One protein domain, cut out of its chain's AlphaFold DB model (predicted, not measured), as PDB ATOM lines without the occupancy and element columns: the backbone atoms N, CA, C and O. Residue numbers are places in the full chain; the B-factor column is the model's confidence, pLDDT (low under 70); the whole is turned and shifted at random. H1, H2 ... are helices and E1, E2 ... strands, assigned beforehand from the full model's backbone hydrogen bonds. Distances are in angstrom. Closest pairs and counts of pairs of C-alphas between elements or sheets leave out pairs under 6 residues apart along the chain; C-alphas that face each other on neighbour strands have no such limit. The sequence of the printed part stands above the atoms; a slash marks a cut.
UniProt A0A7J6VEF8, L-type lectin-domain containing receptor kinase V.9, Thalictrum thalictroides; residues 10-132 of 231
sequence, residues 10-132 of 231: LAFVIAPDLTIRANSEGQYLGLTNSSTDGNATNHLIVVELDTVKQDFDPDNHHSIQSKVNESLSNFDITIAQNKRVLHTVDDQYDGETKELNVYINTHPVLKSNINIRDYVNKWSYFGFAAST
ATOM      1  N   LEU A  10      96.147 -49.316  20.190       89.38
ATOM      2  CA  LEU A  10      95.909 -49.680  21.587       89.38
ATOM      3  C   LEU A  10      95.239 -48.495  22.280       89.38
ATOM      4  O   LEU A  10      95.697 -47.364  22.139       89.38
ATOM      5  N   ALA A  11      94.209 -48.753  23.073       92.56
ATOM      6  CA  ALA A  11      93.487 -47.718  23.790       92.56
ATOM      7  C   ALA A  11      93.250 -48.074  25.258       92.56
ATOM      8  O   ALA A  11      92.970 -49.229  25.593       92.56
ATOM      9  N   PHE A  12      93.307 -47.058  26.117       95.44
ATOM     10  CA  PHE A  12      92.710 -47.090  27.447       95.44
ATOM     11  C   PHE A  12      91.242 -46.667  27.346       95.44
ATOM     12  O   PHE A  12      90.912 -45.696  26.659       95.44
ATOM     13  N   VAL A  13      90.352 -47.406  28.010       95.75
ATOM     14  CA  VAL A  13      88.903 -47.237  27.856       95.75
ATOM     15  C   VAL A  13      88.183 -47.088  29.186       95.75
ATOM     16  O   VAL A  13      88.467 -47.800  30.153       95.75
ATOM     17  N   ILE A  14      87.192 -46.197  29.194       96.12
ATOM     18  CA  ILE A  14      86.127 -46.131  30.195       96.12
ATOM     19  C   ILE A  14      84.823 -46.500  29.490       96.12
ATOM     20  O   ILE A  14      84.371 -45.760  28.615       96.12
ATOM     21  N   ALA A  15      84.239 -47.643  29.853       95.81
ATOM     22  CA  ALA A  15      83.118 -48.239  29.129       95.81
ATOM     23  C   ALA A  15      81.912 -48.560  30.028       95.81
ATOM     24  O   ALA A  15      82.093 -48.851  31.214       95.81
ATOM     25  N   PRO A  16      80.674 -48.544  29.497       95.50
ATOM     26  CA  PRO A  16      79.475 -48.810  30.292       95.50
ATOM     27  C   PRO A  16      79.299 -50.299  30.627       95.50
ATOM     28  O   PRO A  16      78.638 -50.632  31.610       95.50
ATOM     29  N   ASP A  17      79.882 -51.185  29.822       94.06
ATOM     30  CA  ASP A  17      79.793 -52.635  29.944       94.06
ATOM     31  C   ASP A  17      81.015 -53.309  29.284       94.06
ATOM     32  O   ASP A  17      81.890 -52.636  28.742       94.06
ATOM     33  N   LEU A  18      81.100 -54.638  29.381       92.06
ATOM     34  CA  LEU A  18      82.220 -55.442  28.869       92.06
ATOM     35  C   LEU A  18      81.926 -56.076  27.495       92.06
ATOM     36  O   LEU A  18      82.612 -57.012  27.083       92.06
ATOM     37  N   THR A  19      80.866 -55.640  26.814       91.31
ATOM     38  CA  THR A  19      80.377 -56.286  25.593       91.31
ATOM     39  C   THR A  19      81.185 -55.828  24.392       91.31
ATOM     40  O   THR A  19      81.183 -54.648  24.044       91.31
ATOM     41  N   ILE A  20      81.805 -56.781  23.699       89.12
ATOM     42  CA  ILE A  20      82.431 -56.530  22.401       89.12
ATOM     43  C   ILE A  20      81.329 -56.353  21.358       89.12
ATOM     44  O   ILE A  20      80.417 -57.181  21.254       89.12
ATOM     45  N   ARG A  21      81.392 -55.266  20.590       92.25
ATOM     46  CA  ARG A  21      80.387 -54.981  19.563       92.25
ATOM     47  C   ARG A  21      80.590 -55.864  18.336       92.25
ATOM     48  O   ARG A  21      81.708 -56.210  17.969       92.25
ATOM     49  N   ALA A  22      79.484 -56.237  17.698       91.88
ATOM     50  CA  ALA A  22      79.530 -56.951  16.428       91.88
ATOM     51  C   ALA A  22      80.001 -56.014  15.306       91.88
ATOM     52  O   ALA A  22      79.623 -54.836  15.298       91.88
ATOM     53  N   ASN A  23      80.755 -56.563  14.348       90.75
ATOM     54  CA  ASN A  23      81.344 -55.833  13.219       90.75
ATOM     55  C   ASN A  23      82.216 -54.654  13.690       90.75
ATOM     56  O   ASN A  23      82.035 -53.514  13.262       90.75
ATOM     57  N   SER A  24      83.076 -54.934  14.670       90.38
ATOM     58  CA  SER A  24      83.896 -53.959  15.395       90.38
ATOM     59  C   SER A  24      85.395 -54.230  15.213       90.38
ATOM     60  O   SER A  24      86.217 -54.007  16.102       90.38
ATOM     61  N   GLU A  25      85.758 -54.801  14.070       85.38
ATOM     62  CA  GLU A  25      87.135 -55.117  13.722       85.38
ATOM     63  C   GLU A  25      87.918 -53.858  13.330       85.38
ATOM     64  O   GLU A  25      87.342 -52.815  13.016       85.38
ATOM     65  N   GLY A  26      89.250 -53.973  13.323       83.69
ATOM     66  CA  GLY A  26      90.124 -52.883  12.897       83.69
ATOM     67  C   GLY A  26      89.891 -51.630  13.732       83.69
ATOM     68  O   GLY A  26      89.994 -51.686  14.963       83.69
ATOM     69  N   GLN A  27      89.522 -50.556  13.039       81.62
ATOM     70  CA  GLN A  27      89.496 -49.212  13.581       81.62
ATOM     71  C   GLN A  27      88.519 -49.040  14.751       81.62
ATOM     72  O   GLN A  27      88.636 -48.133  15.559       81.62
ATOM     73  N   TYR A  28      87.546 -49.938  14.888       88.25
ATOM     74  CA  TYR A  28      86.528 -49.826  15.927       88.25
ATOM     75  C   TYR A  28      86.927 -50.452  17.272       88.25
ATOM     76  O   TYR A  28      86.184 -50.317  18.248       88.25
ATOM     77  N   LEU A  29      88.082 -51.129  17.344       89.50
ATOM     78  CA  LEU A  29      88.699 -51.671  18.566       89.50
ATOM     79  C   LEU A  29      87.821 -52.624  19.405       89.50
ATOM     80  O   LEU A  29      88.097 -52.839  20.584       89.50
ATOM     81  N   GLY A  30      86.758 -53.203  18.844       91.81
ATOM     82  CA  GLY A  30      85.771 -53.967  19.613       91.81
ATOM     83  C   GLY A  30      84.753 -53.104  20.381       91.81
ATOM     84  O   GLY A  30      83.900 -53.656  21.081       91.81
ATOM     85  N   LEU A  31      84.831 -51.772  20.271       93.06
ATOM     86  CA  LEU A  31      84.081 -50.792  21.065       93.06
ATOM     87  C   LEU A  31      82.870 -50.208  20.329       93.06
ATOM     88  O   LEU A  31      81.816 -50.005  20.934       93.06
ATOM     89  N   THR A  32      83.008 -49.920  19.034       92.75
ATOM     90  CA  THR A  32      81.962 -49.296  18.198       92.75
ATOM     91  C   THR A  32      81.815 -50.035  16.865       92.75
ATOM     92  O   THR A  32      82.284 -51.154  16.718       92.75
ATOM     93  N   ASN A  33      81.101 -49.486  15.893       91.19
ATOM     94  CA  ASN A  33      81.121 -49.955  14.511       91.19
ATOM     95  C   ASN A  33      80.744 -48.790  13.594       91.19
ATOM     96  O   ASN A  33      80.393 -47.710  14.073       91.19
ATOM     97  N   SER A  34      80.726 -49.029  12.284       88.88
ATOM     98  CA  SER A  34      80.419 -48.010  11.271       88.88
ATOM     99  C   SER A  34      79.091 -47.271  11.459       88.88
ATOM    100  O   SER A  34      78.931 -46.169  10.943       88.88
ATOM    101  N   SER A  35      78.134 -47.849  12.191       89.94
ATOM    102  CA  SER A  35      76.827 -47.234  12.459       89.94
ATOM    103  C   SER A  35      76.721 -46.554  13.824       89.94
ATOM    104  O   SER A  35      75.847 -45.709  14.015       89.94
ATOM    105  N   THR A  36      77.565 -46.933  14.786       90.81
ATOM    106  CA  THR A  36      77.505 -46.408  16.154       90.81
ATOM    107  C   THR A  36      78.657 -45.479  16.488       90.81
ATOM    108  O   THR A  36      78.597 -44.831  17.529       90.81
ATOM    109  N   ASP A  37      79.710 -45.425  15.675       89.06
ATOM    110  CA  ASP A  37      80.849 -44.549  15.923       89.06
ATOM    111  C   ASP A  37      80.418 -43.073  16.041       89.06
ATOM    112  O   ASP A  37      79.488 -42.624  15.372       89.06
ATOM    113  N   GLY A  38      81.015 -42.354  16.994       85.75
ATOM    114  CA  GLY A  38      80.638 -40.975  17.327       85.75
ATOM    115  C   GLY A  38      79.307 -40.782  18.061       85.75
ATOM    116  O   GLY A  38      78.981 -39.660  18.459       85.75
ATOM    117  N   ASN A  39      78.517 -41.837  18.280       90.12
ATOM    118  CA  ASN A  39      77.233 -41.698  18.961       90.12
ATOM    119  C   ASN A  39      77.412 -41.426  20.468       90.12
ATOM    120  O   ASN A  39      77.999 -42.225  21.202       90.12
ATOM    121  N   ALA A  40      76.816 -40.334  20.956       86.88
ATOM    122  CA  ALA A  40      76.832 -39.950  22.369       86.88
ATOM    123  C   ALA A  40      76.223 -41.014  23.309       86.88
ATOM    124  O   ALA A  40      76.558 -41.051  24.492       86.88
ATOM    125  N   THR A  41      75.364 -41.910  22.803       90.81
ATOM    126  CA  THR A  41      74.774 -43.004  23.597       90.81
ATOM    127  C   THR A  41      75.709 -44.193  23.807       90.81
ATOM    128  O   THR A  41      75.334 -45.145  24.487       90.81
ATOM    129  N   ASN A  42      76.910 -44.192  23.220       92.50
ATOM    130  CA  ASN A  42      77.888 -45.254  23.474       92.50
ATOM    131  C   ASN A  42      78.406 -45.219  24.914       92.50
ATOM    132  O   ASN A  42      78.826 -46.243  25.438       92.50
ATOM    133  N   HIS A  43      78.344 -44.049  25.549       94.25
ATOM    134  CA  HIS A  43      78.826 -43.814  26.902       94.25
ATOM    135  C   HIS A  43      80.306 -44.196  27.116       94.25
ATOM    136  O   HIS A  43      80.661 -44.787  28.138       94.25
ATOM    137  N   LEU A  44      81.148 -43.881  26.125       93.12
ATOM    138  CA  LEU A  44      82.563 -44.250  26.070       93.12
ATOM    139  C   LEU A  44      83.476 -43.034  26.229       93.12
ATOM    140  O   LEU A  44      83.221 -41.967  25.669       93.12
ATOM    141  N   ILE A  45      84.599 -43.247  26.911       94.06
ATOM    142  CA  ILE A  45      85.808 -42.436  26.751       94.06
ATOM    143  C   ILE A  45      86.943 -43.360  26.344       94.06
ATOM    144  O   ILE A  45      87.135 -44.415  26.949       94.06
ATOM    145  N   VAL A  46      87.684 -42.941  25.325       93.62
ATOM    146  CA  VAL A  46      88.789 -43.692  24.736       93.62
ATOM    147  C   VAL A  46      89.986 -42.751  24.638       93.62
ATOM    148  O   VAL A  46      89.870 -41.671  24.061       93.62
ATOM    149  N   VAL A  47      91.113 -43.147  25.229       93.94
ATOM    150  CA  VAL A  47      92.420 -42.524  24.987       93.94
ATOM    151  C   VAL A  47      93.209 -43.492  24.127       93.94
ATOM    152  O   VAL A  47      93.527 -44.599  24.563       93.94
ATOM    153  N   GLU A  48      93.462 -43.097  22.887       91.00
ATOM    154  CA  GLU A  48      93.959 -43.985  21.847       91.00
ATOM    155  C   GLU A  48      95.398 -43.656  21.443       91.00
ATOM    156  O   GLU A  48      95.761 -42.497  21.246       91.00
ATOM    157  N   LEU A  49      96.202 -44.704  21.276       89.06
ATOM    158  CA  LEU A  49      97.477 -44.669  20.575       89.06
ATOM    159  C   LEU A  49      97.310 -45.333  19.206       89.06
ATOM    160  O   LEU A  49      97.422 -46.557  19.090       89.06
ATOM    161  N   ASP A  50      97.047 -44.512  18.193       81.94
ATOM    162  CA  ASP A  50      96.841 -44.957  16.816       81.94
ATOM    163  C   ASP A  50      98.157 -44.939  16.017       81.94
ATOM    164  O   ASP A  50      98.895 -43.945  15.956       81.94
ATOM    165  N   THR A  51      98.476 -46.090  15.433       73.38
ATOM    166  CA  THR A  51      99.711 -46.343  14.686       73.38
ATOM    167  C   THR A  51      99.536 -46.343  13.172       73.38
ATOM    168  O   THR A  51     100.543 -46.442  12.464       73.38
ATOM    169  N   VAL A  52      98.305 -46.224  12.663       65.88
ATOM    170  CA  VAL A  52      97.998 -46.320  11.233       65.88
ATOM    171  C   VAL A  52      97.252 -45.077  10.765       65.88
ATOM    172  O   VAL A  52      96.169 -44.765  11.234       65.88
ATOM    173  N   LYS A  53      97.805 -44.395   9.759       60.12
ATOM    174  CA  LYS A  53      97.085 -43.333   9.054       60.12
ATOM    175  C   LYS A  53      96.028 -43.932   8.132       60.12
ATOM    176  O   LYS A  53      96.386 -44.729   7.265       60.12
ATOM    177  N   GLN A  54      94.778 -43.502   8.268       58.41
ATOM    178  CA  GLN A  54      93.700 -43.845   7.344       58.41
ATOM    179  C   GLN A  54      93.531 -42.751   6.275       58.41
ATOM    180  O   GLN A  54      93.892 -41.590   6.468       58.41
ATOM    181  N   ASP A  55      92.972 -43.104   5.116       44.62
ATOM    182  CA  ASP A  55      92.874 -42.199   3.954       44.62
ATOM    183  C   ASP A  55      91.925 -41.000   4.161       44.62
ATOM    184  O   ASP A  55      91.980 -40.025   3.411       44.62
ATOM    185  N   PHE A  56      91.050 -41.056   5.170       51.06
ATOM    186  CA  PHE A  56      90.138 -39.967   5.541       51.06
ATOM    187  C   PHE A  56      90.694 -39.052   6.639       51.06
ATOM    188  O   PHE A  56      90.009 -38.100   7.007       51.06
ATOM    189  N   ASP A  57      91.908 -39.308   7.133       50.97
ATOM    190  CA  ASP A  57      92.558 -38.510   8.169       50.97
ATOM    191  C   ASP A  57      93.164 -37.241   7.561       50.97
ATOM    192  O   ASP A  57      94.211 -37.317   6.897       50.97
ATOM    193  N   PRO A  58      92.562 -36.052   7.779       45.94
ATOM    194  CA  PRO A  58      93.079 -34.823   7.198       45.94
ATOM    195  C   PRO A  58      94.461 -34.506   7.771       45.94
ATOM    196  O   PRO A  58      95.322 -34.077   7.013       45.94
ATOM    197  N   ASP A  59      94.688 -34.797   9.062       45.41
ATOM    198  CA  ASP A  59      95.914 -34.413   9.772       45.41
ATOM    199  C   ASP A  59      96.350 -35.334  10.940       45.41
ATOM    200  O   ASP A  59      97.356 -35.025  11.570       45.41
ATOM    201  N   ASN A  60      95.681 -36.458  11.256       45.28
ATOM    202  CA  ASN A  60      96.133 -37.388  12.314       45.28
ATOM    203  C   ASN A  60      95.407 -38.737  12.287       45.28
ATOM    204  O   ASN A  60      94.252 -38.765  11.897       45.28
ATOM    205  N   HIS A  61      96.078 -39.802  12.740       51.50
ATOM    206  CA  HIS A  61      95.595 -41.193  12.806       51.50
ATOM    207  C   HIS A  61      94.357 -41.344  13.709       51.50
ATOM    208  O   HIS A  61      94.479 -41.130  14.921       51.50
ATOM    209  N   HIS A  62      93.166 -41.588  13.148       54.97
ATOM    210  CA  HIS A  62      91.949 -41.799  13.945       54.97
ATOM    211  C   HIS A  62      91.250 -43.105  13.579       54.97
ATOM    212  O   HIS A  62      90.720 -43.256  12.475       54.97
ATOM    213  N   SER A  63      91.113 -43.995  14.557       61.19
ATOM    214  CA  SER A  63      90.366 -45.233  14.373       61.19
ATOM    215  C   SER A  63      88.888 -45.119  14.810       61.19
ATOM    216  O   SER A  63      87.979 -45.574  14.105       61.19
ATOM    217  N   ILE A  64      88.633 -44.398  15.911       69.06
ATOM    218  CA  ILE A  64      87.307 -44.030  16.439       69.06
ATOM    219  C   ILE A  64      87.114 -42.515  16.304       69.06
ATOM    220  O   ILE A  64      88.070 -41.747  16.441       69.06
ATOM    221  N   GLN A  65      85.878 -42.046  16.083       71.25
ATOM    222  CA  GLN A  65      85.600 -40.611  16.021       71.25
ATOM    223  C   GLN A  65      86.018 -39.901  17.321       71.25
ATOM    224  O   GLN A  65      85.333 -39.947  18.348       71.25
ATOM    225  N   SER A  66      87.146 -39.197  17.253       75.38
ATOM    226  CA  SER A  66      87.738 -38.499  18.385       75.38
ATOM    227  C   SER A  66      87.254 -37.051  18.468       75.38
ATOM    228  O   SER A  66      86.933 -36.395  17.474       75.38
ATOM    229  N   LYS A  67      87.185 -36.535  19.696       81.69
ATOM    230  CA  LYS A  67      86.858 -35.128  19.952       81.69
ATOM    231  C   LYS A  67      88.090 -34.224  19.879       81.69
ATOM    232  O   LYS A  67      87.960 -33.038  19.587       81.69
ATOM    233  N   VAL A  68      89.254 -34.773  20.216       84.81
ATOM    234  CA  VAL A  68      90.547 -34.087  20.260       84.81
ATOM    235  C   VAL A  68      91.600 -35.075  19.783       84.81
ATOM    236  O   VAL A  68      91.531 -36.253  20.136       84.81
ATOM    237  N   ASN A  69      92.558 -34.586  19.006       85.12
ATOM    238  CA  ASN A  69      93.646 -35.358  18.435       85.12
ATOM    239  C   ASN A  69      94.960 -34.585  18.532       85.12
ATOM    240  O   ASN A  69      94.965 -33.361  18.488       85.12
ATOM    241  N   GLU A  70      96.074 -35.302  18.651       86.25
ATOM    242  CA  GLU A  70      97.408 -34.703  18.634       86.25
ATOM    243  C   GLU A  70      98.404 -35.644  17.961       86.25
ATOM    244  O   GLU A  70      98.381 -36.855  18.188       86.25
ATOM    245  N   SER A  71      99.292 -35.081  17.131       85.56
ATOM    246  CA  SER A  71     100.318 -35.884  16.463       85.56
ATOM    247  C   SER A  71     101.504 -36.072  17.392       85.56
ATOM    248  O   SER A  71     102.152 -35.103  17.794       85.56
ATOM    249  N   LEU A  72     101.873 -37.324  17.655       86.19
ATOM    250  CA  LEU A  72     103.067 -37.634  18.443       86.19
ATOM    251  C   LEU A  72     104.374 -37.225  17.744       86.19
ATOM    252  O   LEU A  72     105.390 -37.036  18.419       86.19
ATOM    253  N   SER A  73     104.353 -37.001  16.423       84.00
ATOM    254  CA  SER A  73     105.517 -36.483  15.692       84.00
ATOM    255  C   SER A  73     105.921 -35.082  16.145       84.00
ATOM    256  O   SER A  73     107.097 -34.747  16.074       84.00
ATOM    257  N   ASN A  74     104.978 -34.280  16.653       86.56
ATOM    258  CA  ASN A  74     105.252 -32.933  17.169       86.56
ATOM    259  C   ASN A  74     106.095 -32.950  18.455       86.56
ATOM    260  O   ASN A  74     106.622 -31.919  18.862       86.56
ATOM    261  N   PHE A  75     106.213 -34.120  19.085       86.25
ATOM    262  CA  PHE A  75     106.932 -34.344  20.336       86.25
ATOM    263  C   PHE A  75     108.131 -35.288  20.157       86.25
ATOM    264  O   PHE A  75     108.664 -35.783  21.148       86.25
ATOM    265  N   ASP A  76     108.526 -35.582  18.913       88.00
ATOM    266  CA  ASP A  76     109.577 -36.554  18.572       88.00
ATOM    267  C   ASP A  76     109.323 -37.971  19.137       88.00
ATOM    268  O   ASP A  76     110.248 -38.747  19.402       88.00
ATOM    269  N   ILE A  77     108.050 -38.346  19.309       86.56
ATOM    270  CA  ILE A  77     107.640 -39.660  19.815       86.56
ATOM    271  C   ILE A  77     107.167 -40.526  18.649       86.56
ATOM    272  O   ILE A  77     106.232 -40.194  17.928       86.56
ATOM    273  N   THR A  78     107.793 -41.692  18.483       84.62
ATOM    274  CA  THR A  78     107.386 -42.695  17.489       84.62
ATOM    275  C   THR A  78     106.919 -43.961  18.197       84.62
ATOM    276  O   THR A  78     107.729 -44.642  18.821       84.62
ATOM    277  N   ILE A  79     105.637 -44.297  18.074       80.62
ATOM    278  CA  ILE A  79     105.046 -45.507  18.680       80.62
ATOM    279  C   ILE A  79     104.997 -46.702  17.714       80.62
ATOM    280  O   ILE A  79     104.982 -47.852  18.141       80.62
ATOM    281  N   ALA A  80     105.065 -46.437  16.410       78.06
ATOM    282  CA  ALA A  80     105.083 -47.439  15.354       78.06
ATOM    283  C   ALA A  80     106.523 -47.707  14.882       78.06
ATOM    284  O   ALA A  80     107.079 -46.946  14.089       78.06
ATOM    285  N   GLN A  81     107.168 -48.762  15.392       75.19
ATOM    286  CA  GLN A  81     108.563 -49.083  15.056       75.19
ATOM    287  C   GLN A  81     108.769 -50.578  14.784       75.19
ATOM    288  O   GLN A  81     108.202 -51.432  15.459       75.19
ATOM    289  N   ASN A  82     109.707 -50.908  13.886       75.19
ATOM    290  CA  ASN A  82     110.139 -52.289  13.590       75.19
ATOM    291  C   ASN A  82     110.983 -52.935  14.714       75.19
ATOM    292  O   ASN A  82     111.717 -53.898  14.490       75.19
ATOM    293  N   LYS A  83     110.921 -52.387  15.930       79.38
ATOM    294  CA  LYS A  83     111.579 -52.902  17.129       79.38
ATOM    295  C   LYS A  83     110.669 -52.691  18.329       79.38
ATOM    296  O   LYS A  83     109.874 -51.758  18.363       79.38
ATOM    297  N   ARG A  84     110.841 -53.526  19.353       82.00
ATOM    298  CA  ARG A  84     110.163 -53.337  20.635       82.00
ATOM    299  C   ARG A  84     110.645 -52.037  21.278       82.00
ATOM    300  O   ARG A  84     111.836 -51.899  21.555       82.00
ATOM    301  N   VAL A  85     109.714 -51.134  21.559       84.62
ATOM    302  CA  VAL A  85     109.938 -49.924  22.354       84.62
ATOM    303  C   VAL A  85     108.939 -49.918  23.500       84.62
ATOM    304  O   VAL A  85     107.804 -50.360  23.341       84.62
ATOM    305  N   LEU A  86     109.392 -49.485  24.674       89.31
ATOM    306  CA  LEU A  86     108.538 -49.324  25.839       89.31
ATOM    307  C   LEU A  86     108.158 -47.853  25.969       89.31
ATOM    308  O   LEU A  86     109.035 -46.989  25.989       89.31
ATOM    309  N   HIS A  87     106.862 -47.603  26.093       91.69
ATOM    310  CA  HIS A  87     106.316 -46.298  26.423       91.69
ATOM    311  C   HIS A  87     105.547 -46.393  27.736       91.69
ATOM    312  O   HIS A  87     104.843 -47.373  27.980       91.69
ATOM    313  N   THR A  88     105.681 -45.364  28.567       95.25
ATOM    314  CA  THR A  88     104.821 -45.156  29.733       95.25
ATOM    315  C   THR A  88     103.784 -44.111  29.365       95.25
ATOM    316  O   THR A  88     104.161 -42.992  29.017       95.25
ATOM    317  N   VAL A  89     102.507 -44.478  29.451       95.94
ATOM    318  CA  VAL A  89     101.373 -43.565  29.276       95.94
ATOM    319  C   VAL A  89     100.794 -43.256  30.649       95.94
ATOM    320  O   VAL A  89     100.620 -44.170  31.457       95.94
ATOM    321  N   ASP A  90     100.550 -41.980  30.919       96.94
ATOM    322  CA  ASP A  90      99.950 -41.501  32.162       96.94
ATOM    323  C   ASP A  90      98.770 -40.579  31.837       96.94
ATOM    324  O   ASP A  90      98.953 -39.472  31.325       96.94
ATOM    325  N   ASP A  91      97.563 -41.077  32.110       96.75
ATOM    326  CA  ASP A  91      96.298 -40.389  31.870       96.75
ATOM    327  C   ASP A  91      95.816 -39.753  33.177       96.75
ATOM    328  O   ASP A  91      95.379 -40.437  34.107       96.75
ATOM    329  N   GLN A  92      95.871 -38.424  33.249       96.62
ATOM    330  CA  GLN A  92      95.515 -37.667  34.445       96.62
ATOM    331  C   GLN A  92      94.249 -36.851  34.218       96.62
ATOM    332  O   GLN A  92      94.214 -35.951  33.380       96.62
ATOM    333  N   TYR A  93      93.213 -37.126  35.011       95.81
ATOM    334  CA  TYR A  93      91.966 -36.372  34.980       95.81
ATOM    335  C   TYR A  93      91.702 -35.639  36.295       95.81
ATOM    336  O   TYR A  93      91.641 -36.253  37.363       95.81
ATOM    337  N   ASP A  94      91.465 -34.332  36.198       94.88
ATOM    338  CA  ASP A  94      91.018 -33.493  37.304       94.88
ATOM    339  C   ASP A  94      89.505 -33.239  37.212       94.88
ATOM    340  O   ASP A  94      88.981 -32.590  36.303       94.88
ATOM    341  N   GLY A  95      88.778 -33.766  38.201       91.88
ATOM    342  CA  GLY A  95      87.328 -33.657  38.285       91.88
ATOM    343  C   GLY A  95      86.798 -32.280  38.695       91.88
ATOM    344  O   GLY A  95      85.597 -32.057  38.513       91.88
ATOM    345  N   GLU A  96      87.626 -31.386  39.239       91.31
ATOM    346  CA  GLU A  96      87.255 -30.011  39.595       91.31
ATOM    347  C   GLU A  96      87.395 -29.090  38.381       91.31
ATOM    348  O   GLU A  96      86.422 -28.446  37.987       91.31
ATOM    349  N   THR A  97      88.564 -29.112  37.736       95.19
ATOM    350  CA  THR A  97      88.847 -28.300  36.540       95.19
ATOM    351  C   THR A  97      88.263 -28.882  35.248       95.19
ATOM    352  O   THR A  97      88.139 -28.156  34.264       95.19
ATOM    353  N   LYS A  98      87.813 -30.150  35.264       95.31
ATOM    354  CA  LYS A  98      87.301 -30.892  34.090       95.31
ATOM    355  C   LYS A  98      88.354 -31.025  32.996       95.31
ATOM    356  O   LYS A  98      88.060 -30.866  31.813       95.31
ATOM    357  N   GLU A  99      89.580 -31.309  33.406       95.88
ATOM    358  CA  GLU A  99      90.736 -31.336  32.521       95.88
ATOM    359  C   GLU A  99      91.321 -32.747  32.450       95.88
ATOM    360  O   GLU A  99      91.596 -33.365  33.479       95.88
ATOM    361  N   LEU A 100      91.505 -33.254  31.232       96.12
ATOM    362  CA  LEU A 100      92.237 -34.480  30.932       96.12
ATOM    363  C   LEU A 100      93.594 -34.106  30.332       96.12
ATOM    364  O   LEU A 100      93.647 -33.432  29.302       96.12
ATOM    365  N   ASN A 101      94.671 -34.575  30.953       96.81
ATOM    366  CA  ASN A 101      96.036 -34.459  30.461       96.81
ATOM    367  C   ASN A 101      96.601 -35.857  30.212       96.81
ATOM    368  O   ASN A 101      96.523 -36.720  31.085       96.81
ATOM    369  N   VAL A 102      97.180 -36.063  29.035       96.69
ATOM    370  CA  VAL A 102      97.821 -37.320  28.647       96.69
ATOM    371  C   VAL A 102      99.309 -37.071  28.501       96.69
ATOM    372  O   VAL A 102      99.735 -36.149  27.795       96.69
ATOM    373  N   TYR A 103     100.100 -37.915  29.154       96.56
ATOM    374  CA  TYR A 103     101.551 -37.877  29.080       96.56
ATOM    375  C   TYR A 103     102.089 -39.166  28.476       96.56
ATOM    376  O   TYR A 103     101.660 -40.259  28.840       96.56
ATOM    377  N   ILE A 104     103.098 -39.047  27.617       94.94
ATOM    378  CA  ILE A 104     103.879 -40.189  27.134       94.94
ATOM    379  C   ILE A 104     105.335 -39.961  27.501       94.94
ATOM    380  O   ILE A 104     105.921 -38.937  27.160       94.94
ATOM    381  N   ASN A 105     105.939 -40.916  28.211       94.06
ATOM    382  CA  ASN A 105     107.320 -40.816  28.686       94.06
ATOM    383  C   ASN A 105     107.587 -39.457  29.365       94.06
ATOM    384  O   ASN A 105     108.589 -38.807  29.074       94.06
ATOM    385  N   THR A 106     106.663 -39.007  30.227       93.38
ATOM    386  CA  THR A 106     106.663 -37.711  30.950       93.38
ATOM    387  C   THR A 106     106.471 -36.440  30.110       93.38
ATOM    388  O   THR A 106     106.409 -35.351  30.675       93.38
ATOM    389  N   HIS A 107     106.309 -36.552  28.790       93.81
ATOM    390  CA  HIS A 107     105.996 -35.415  27.922       93.81
ATOM    391  C   HIS A 107     104.476 -35.220  27.849       93.81
ATOM    392  O   HIS A 107     103.783 -36.198  27.568       93.81
ATOM    393  N   PRO A 108     103.937 -34.009  28.094       95.06
ATOM    394  CA  PRO A 108     102.516 -33.728  27.901       95.06
ATOM    395  C   PRO A 108     102.210 -33.720  26.404       95.06
ATOM    396  O   PRO A 108     102.669 -32.829  25.692       95.06
ATOM    397  N   VAL A 109     101.456 -34.710  25.932       93.81
ATOM    398  CA  VAL A 109     101.157 -34.870  24.499       93.81
ATOM    399  C   VAL A 109      99.754 -34.413  24.131       93.81
ATOM    400  O   VAL A 109      99.521 -34.061  22.983       93.81
ATOM    401  N   LEU A 110      98.819 -34.402  25.086       93.62
ATOM    402  CA  LEU A 110      97.449 -33.958  24.849       93.62
ATOM    403  C   LEU A 110      96.857 -33.340  26.112       93.62
ATOM    404  O   LEU A 110      97.041 -33.846  27.221       93.62
ATOM    405  N   LYS A 111      96.113 -32.252  25.922       94.69
ATOM    406  CA  LYS A 111      95.351 -31.567  26.964       94.69
ATOM    407  C   LYS A 111      93.953 -31.257  26.447       94.69
ATOM    408  O   LYS A 111      93.803 -30.666  25.383       94.69
ATOM    409  N   SER A 112      92.928 -31.625  27.208       94.00
ATOM    410  CA  SER A 112      91.535 -31.448  26.802       94.00
ATOM    411  C   SER A 112      90.640 -31.042  27.965       94.00
ATOM    412  O   SER A 112      90.672 -31.646  29.037       94.00
ATOM    413  N   ASN A 113      89.789 -30.045  27.725       95.19
ATOM    414  CA  ASN A 113      88.727 -29.655  28.648       95.19
ATOM    415  C   ASN A 113      87.495 -30.526  28.380       95.19
ATOM    416  O   ASN A 113      86.719 -30.278  27.450       95.19
ATOM    417  N   ILE A 114      87.321 -31.566  29.190       92.31
ATOM    418  CA  ILE A 114      86.248 -32.546  29.058       92.31
ATOM    419  C   ILE A 114      85.623 -32.848  30.416       92.31
ATOM    420  O   ILE A 114      86.276 -33.274  31.357       92.31
ATOM    421  N   ASN A 115      84.306 -32.692  30.516       93.44
ATOM    422  CA  ASN A 115      83.573 -33.171  31.678       93.44
ATOM    423  C   ASN A 115      83.180 -34.638  31.467       93.44
ATOM    424  O   ASN A 115      82.183 -34.927  30.812       93.44
ATOM    425  N   ILE A 116      83.942 -35.563  32.058       92.19
ATOM    426  CA  ILE A 116      83.744 -37.019  31.897       92.19
ATOM    427  C   ILE A 116      82.308 -37.464  32.215       92.19
ATOM    428  O   ILE A 116      81.796 -38.393  31.596       92.19
ATOM    429  N   ARG A 117      81.616 -36.771  33.131       92.00
ATOM    430  CA  ARG A 117      80.239 -37.104  33.542       92.00
ATOM    431  C   ARG A 117      79.221 -37.022  32.406       92.00
ATOM    432  O   ARG A 117      78.164 -37.628  32.531       92.00
ATOM    433  N   ASP A 118      79.529 -36.281  31.347       92.75
ATOM    434  CA  ASP A 118      78.637 -36.121  30.197       92.75
ATOM    435  C   ASP A 118      78.784 -37.281  29.196       92.75
ATOM    436  O   ASP A 118      77.925 -37.464  28.339       92.75
ATOM    437  N   TYR A 119      79.857 -38.073  29.317       92.75
ATOM    438  CA  TYR A 119      80.222 -39.120  28.361       92.75
ATOM    439  C   TYR A 119      80.177 -40.522  28.949       92.75
ATOM    440  O   TYR A 119      80.108 -41.463  28.179       92.75
ATOM    441  N   VAL A 120      80.214 -40.703  30.271       94.06
ATOM    442  CA  VAL A 120      80.232 -42.044  30.883       94.06
ATOM    443  C   VAL A 120      79.082 -42.239  31.857       94.06
ATOM    444  O   VAL A 120      78.560 -41.293  32.451       94.06
ATOM    445  N   ASN A 121      78.716 -43.499  32.079       94.62
ATOM    446  CA  ASN A 121      77.739 -43.855  33.096       94.62
ATOM    447  C   ASN A 121      78.312 -43.688  34.509       94.62
ATOM    448  O   ASN A 121      79.516 -43.813  34.745       94.62
ATOM    449  N   LYS A 122      77.418 -43.485  35.490       91.44
ATOM    450  CA  LYS A 122      77.783 -43.426  36.920       91.44
ATOM    451  C   LYS A 122      78.599 -44.646  37.360       91.44
ATOM    452  O   LYS A 122      79.487 -44.517  38.197       91.44
ATOM    453  N   TRP A 123      78.264 -45.807  36.808       93.56
ATOM    454  CA  TRP A 123      79.015 -47.044  36.947       93.56
ATOM    455  C   TRP A 123      79.586 -47.387  35.580       93.56
ATOM    456  O   TRP A 123      78.827 -47.506  34.622       93.56
ATOM    457  N   SER A 124      80.907 -47.489  35.513       95.12
ATOM    458  CA  SER A 124      81.658 -47.777  34.294       95.12
ATOM    459  C   SER A 124      82.857 -48.660  34.640       95.12
ATOM    460  O   SER A 124      83.269 -48.740  35.801       95.12
ATOM    461  N   TYR A 125      83.411 -49.310  33.629       96.19
ATOM    462  CA  TYR A 125      84.579 -50.173  33.711       96.19
ATOM    463  C   TYR A 125      85.790 -49.465  33.118       96.19
ATOM    464  O   TYR A 125      85.665 -48.775  32.111       96.19
ATOM    465  N   PHE A 126      86.955 -49.666  33.730       95.88
ATOM    466  CA  PHE A 126      88.243 -49.258  33.176       95.88
ATOM    467  C   PHE A 126      88.923 -50.471  32.552       95.88
ATOM    468  O   PHE A 126      88.903 -51.556  33.141       95.88
ATOM    469  N   GLY A 127      89.546 -50.294  31.395       95.44
ATOM    470  CA  GLY A 127      90.237 -51.387  30.730       95.44
ATOM    471  C   GLY A 127      91.055 -50.940  29.535       95.44
ATOM    472  O   GLY A 127      91.350 -49.758  29.368       95.44
ATOM    473  N   PHE A 128      91.398 -51.915  28.701       94.75
ATOM    474  CA  PHE A 128      92.139 -51.701  27.469       94.75
ATOM    475  C   PHE A 128      91.428 -52.379  26.305       94.75
ATOM    476  O   PHE A 128      90.866 -53.464  26.465       94.75
ATOM    477  N   ALA A 129      91.502 -51.749  25.142       92.19
ATOM    478  CA  ALA A 129      91.030 -52.286  23.876       92.19
ATOM    479  C   ALA A 129      92.155 -52.183  22.847       92.19
ATOM    480  O   ALA A 129      92.943 -51.239  22.877       92.19
ATOM    481  N   ALA A 130      92.270 -53.164  21.961       89.19
ATOM    482  CA  ALA A 130      93.280 -53.146  20.916       89.19
ATOM    483  C   ALA A 130      92.790 -53.912  19.694       89.19
ATOM    484  O   ALA A 130      92.075 -54.907  19.818       89.19
ATOM    485  N   SER A 131      93.243 -53.476  18.528       85.94
ATOM    486  CA  SER A 131      93.009 -54.161  17.265       85.94
ATOM    487  C   SER A 131      94.276 -54.121  16.433       85.94
ATOM    488  O   SER A 131      95.037 -53.156  16.473       85.94
ATOM    489  N   THR A 132      94.522 -55.191  15.689       76.69
ATOM    490  CA  THR A 132      95.633 -55.262  14.733       76.69
ATOM    491  C   THR A 132      95.191 -54.905  13.313       76.69
ATOM    492  O   THR A 132      96.036 -54.771  12.430       76.69
TER     493      THR A 132
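This is residues 10 to 132 of the 231 residues of the protein "L-type lectin-domain containing receptor kinase V.9" of Thalictrum thalictroides (UniProt A0A7J6VEF8). With little regular structure, two small sheets of three antiparallel strands, E2 E1 E6 and E3 E4 E5, stand only partly face to face across a gap, and residues 16 to 44 loop over the first sheet's other face. The 123 printed residues, 42 in named elements, hold E1 E2 H1 E3 E4 E5 E6, mostly strand; they are compact, radius of gyration of the C-alphas 14.4 A, spanning 37 by 36 by 27 A.

E1 is residues 10 to 15, from C-alpha 10 at (95.909, -49.680, 21.587); E2 45 to 50; H1 72 to 75; E3 89 to 94; E4 99 to 104; E5 107 to 113, 18.2 A; E6 125 to 131, 18.9 A, to C-alpha 131 at (93.009, -54.161, 17.265).

E1 pairs with E2 (N 12 and O 47, 2.9 A) and E6 (N 11 and O 129, 2.8 A). E3, E4 and E5 form a meander, each strand the antiparallel neighbour of the one before: N 92 and O 101, 2.8 A; N 100 and O 112, 2.8 A. E2 and E3 are only just apart, closest 8.2 A. H1, too short for an O i to N i+4 pair, has its one O i to N i+3 pair within hydrogen-bond range and only grazes the sheet E3 E4 E5.

The C-alphas of Asn 82 and Glu 96, the farthest apart, are 41.2 A apart. The printed part has no cut. The links E1 to E2, E2 to H1, H1 to E3 and E5 to E6 are long. Residues 52 to 64 have pLDDT under 70.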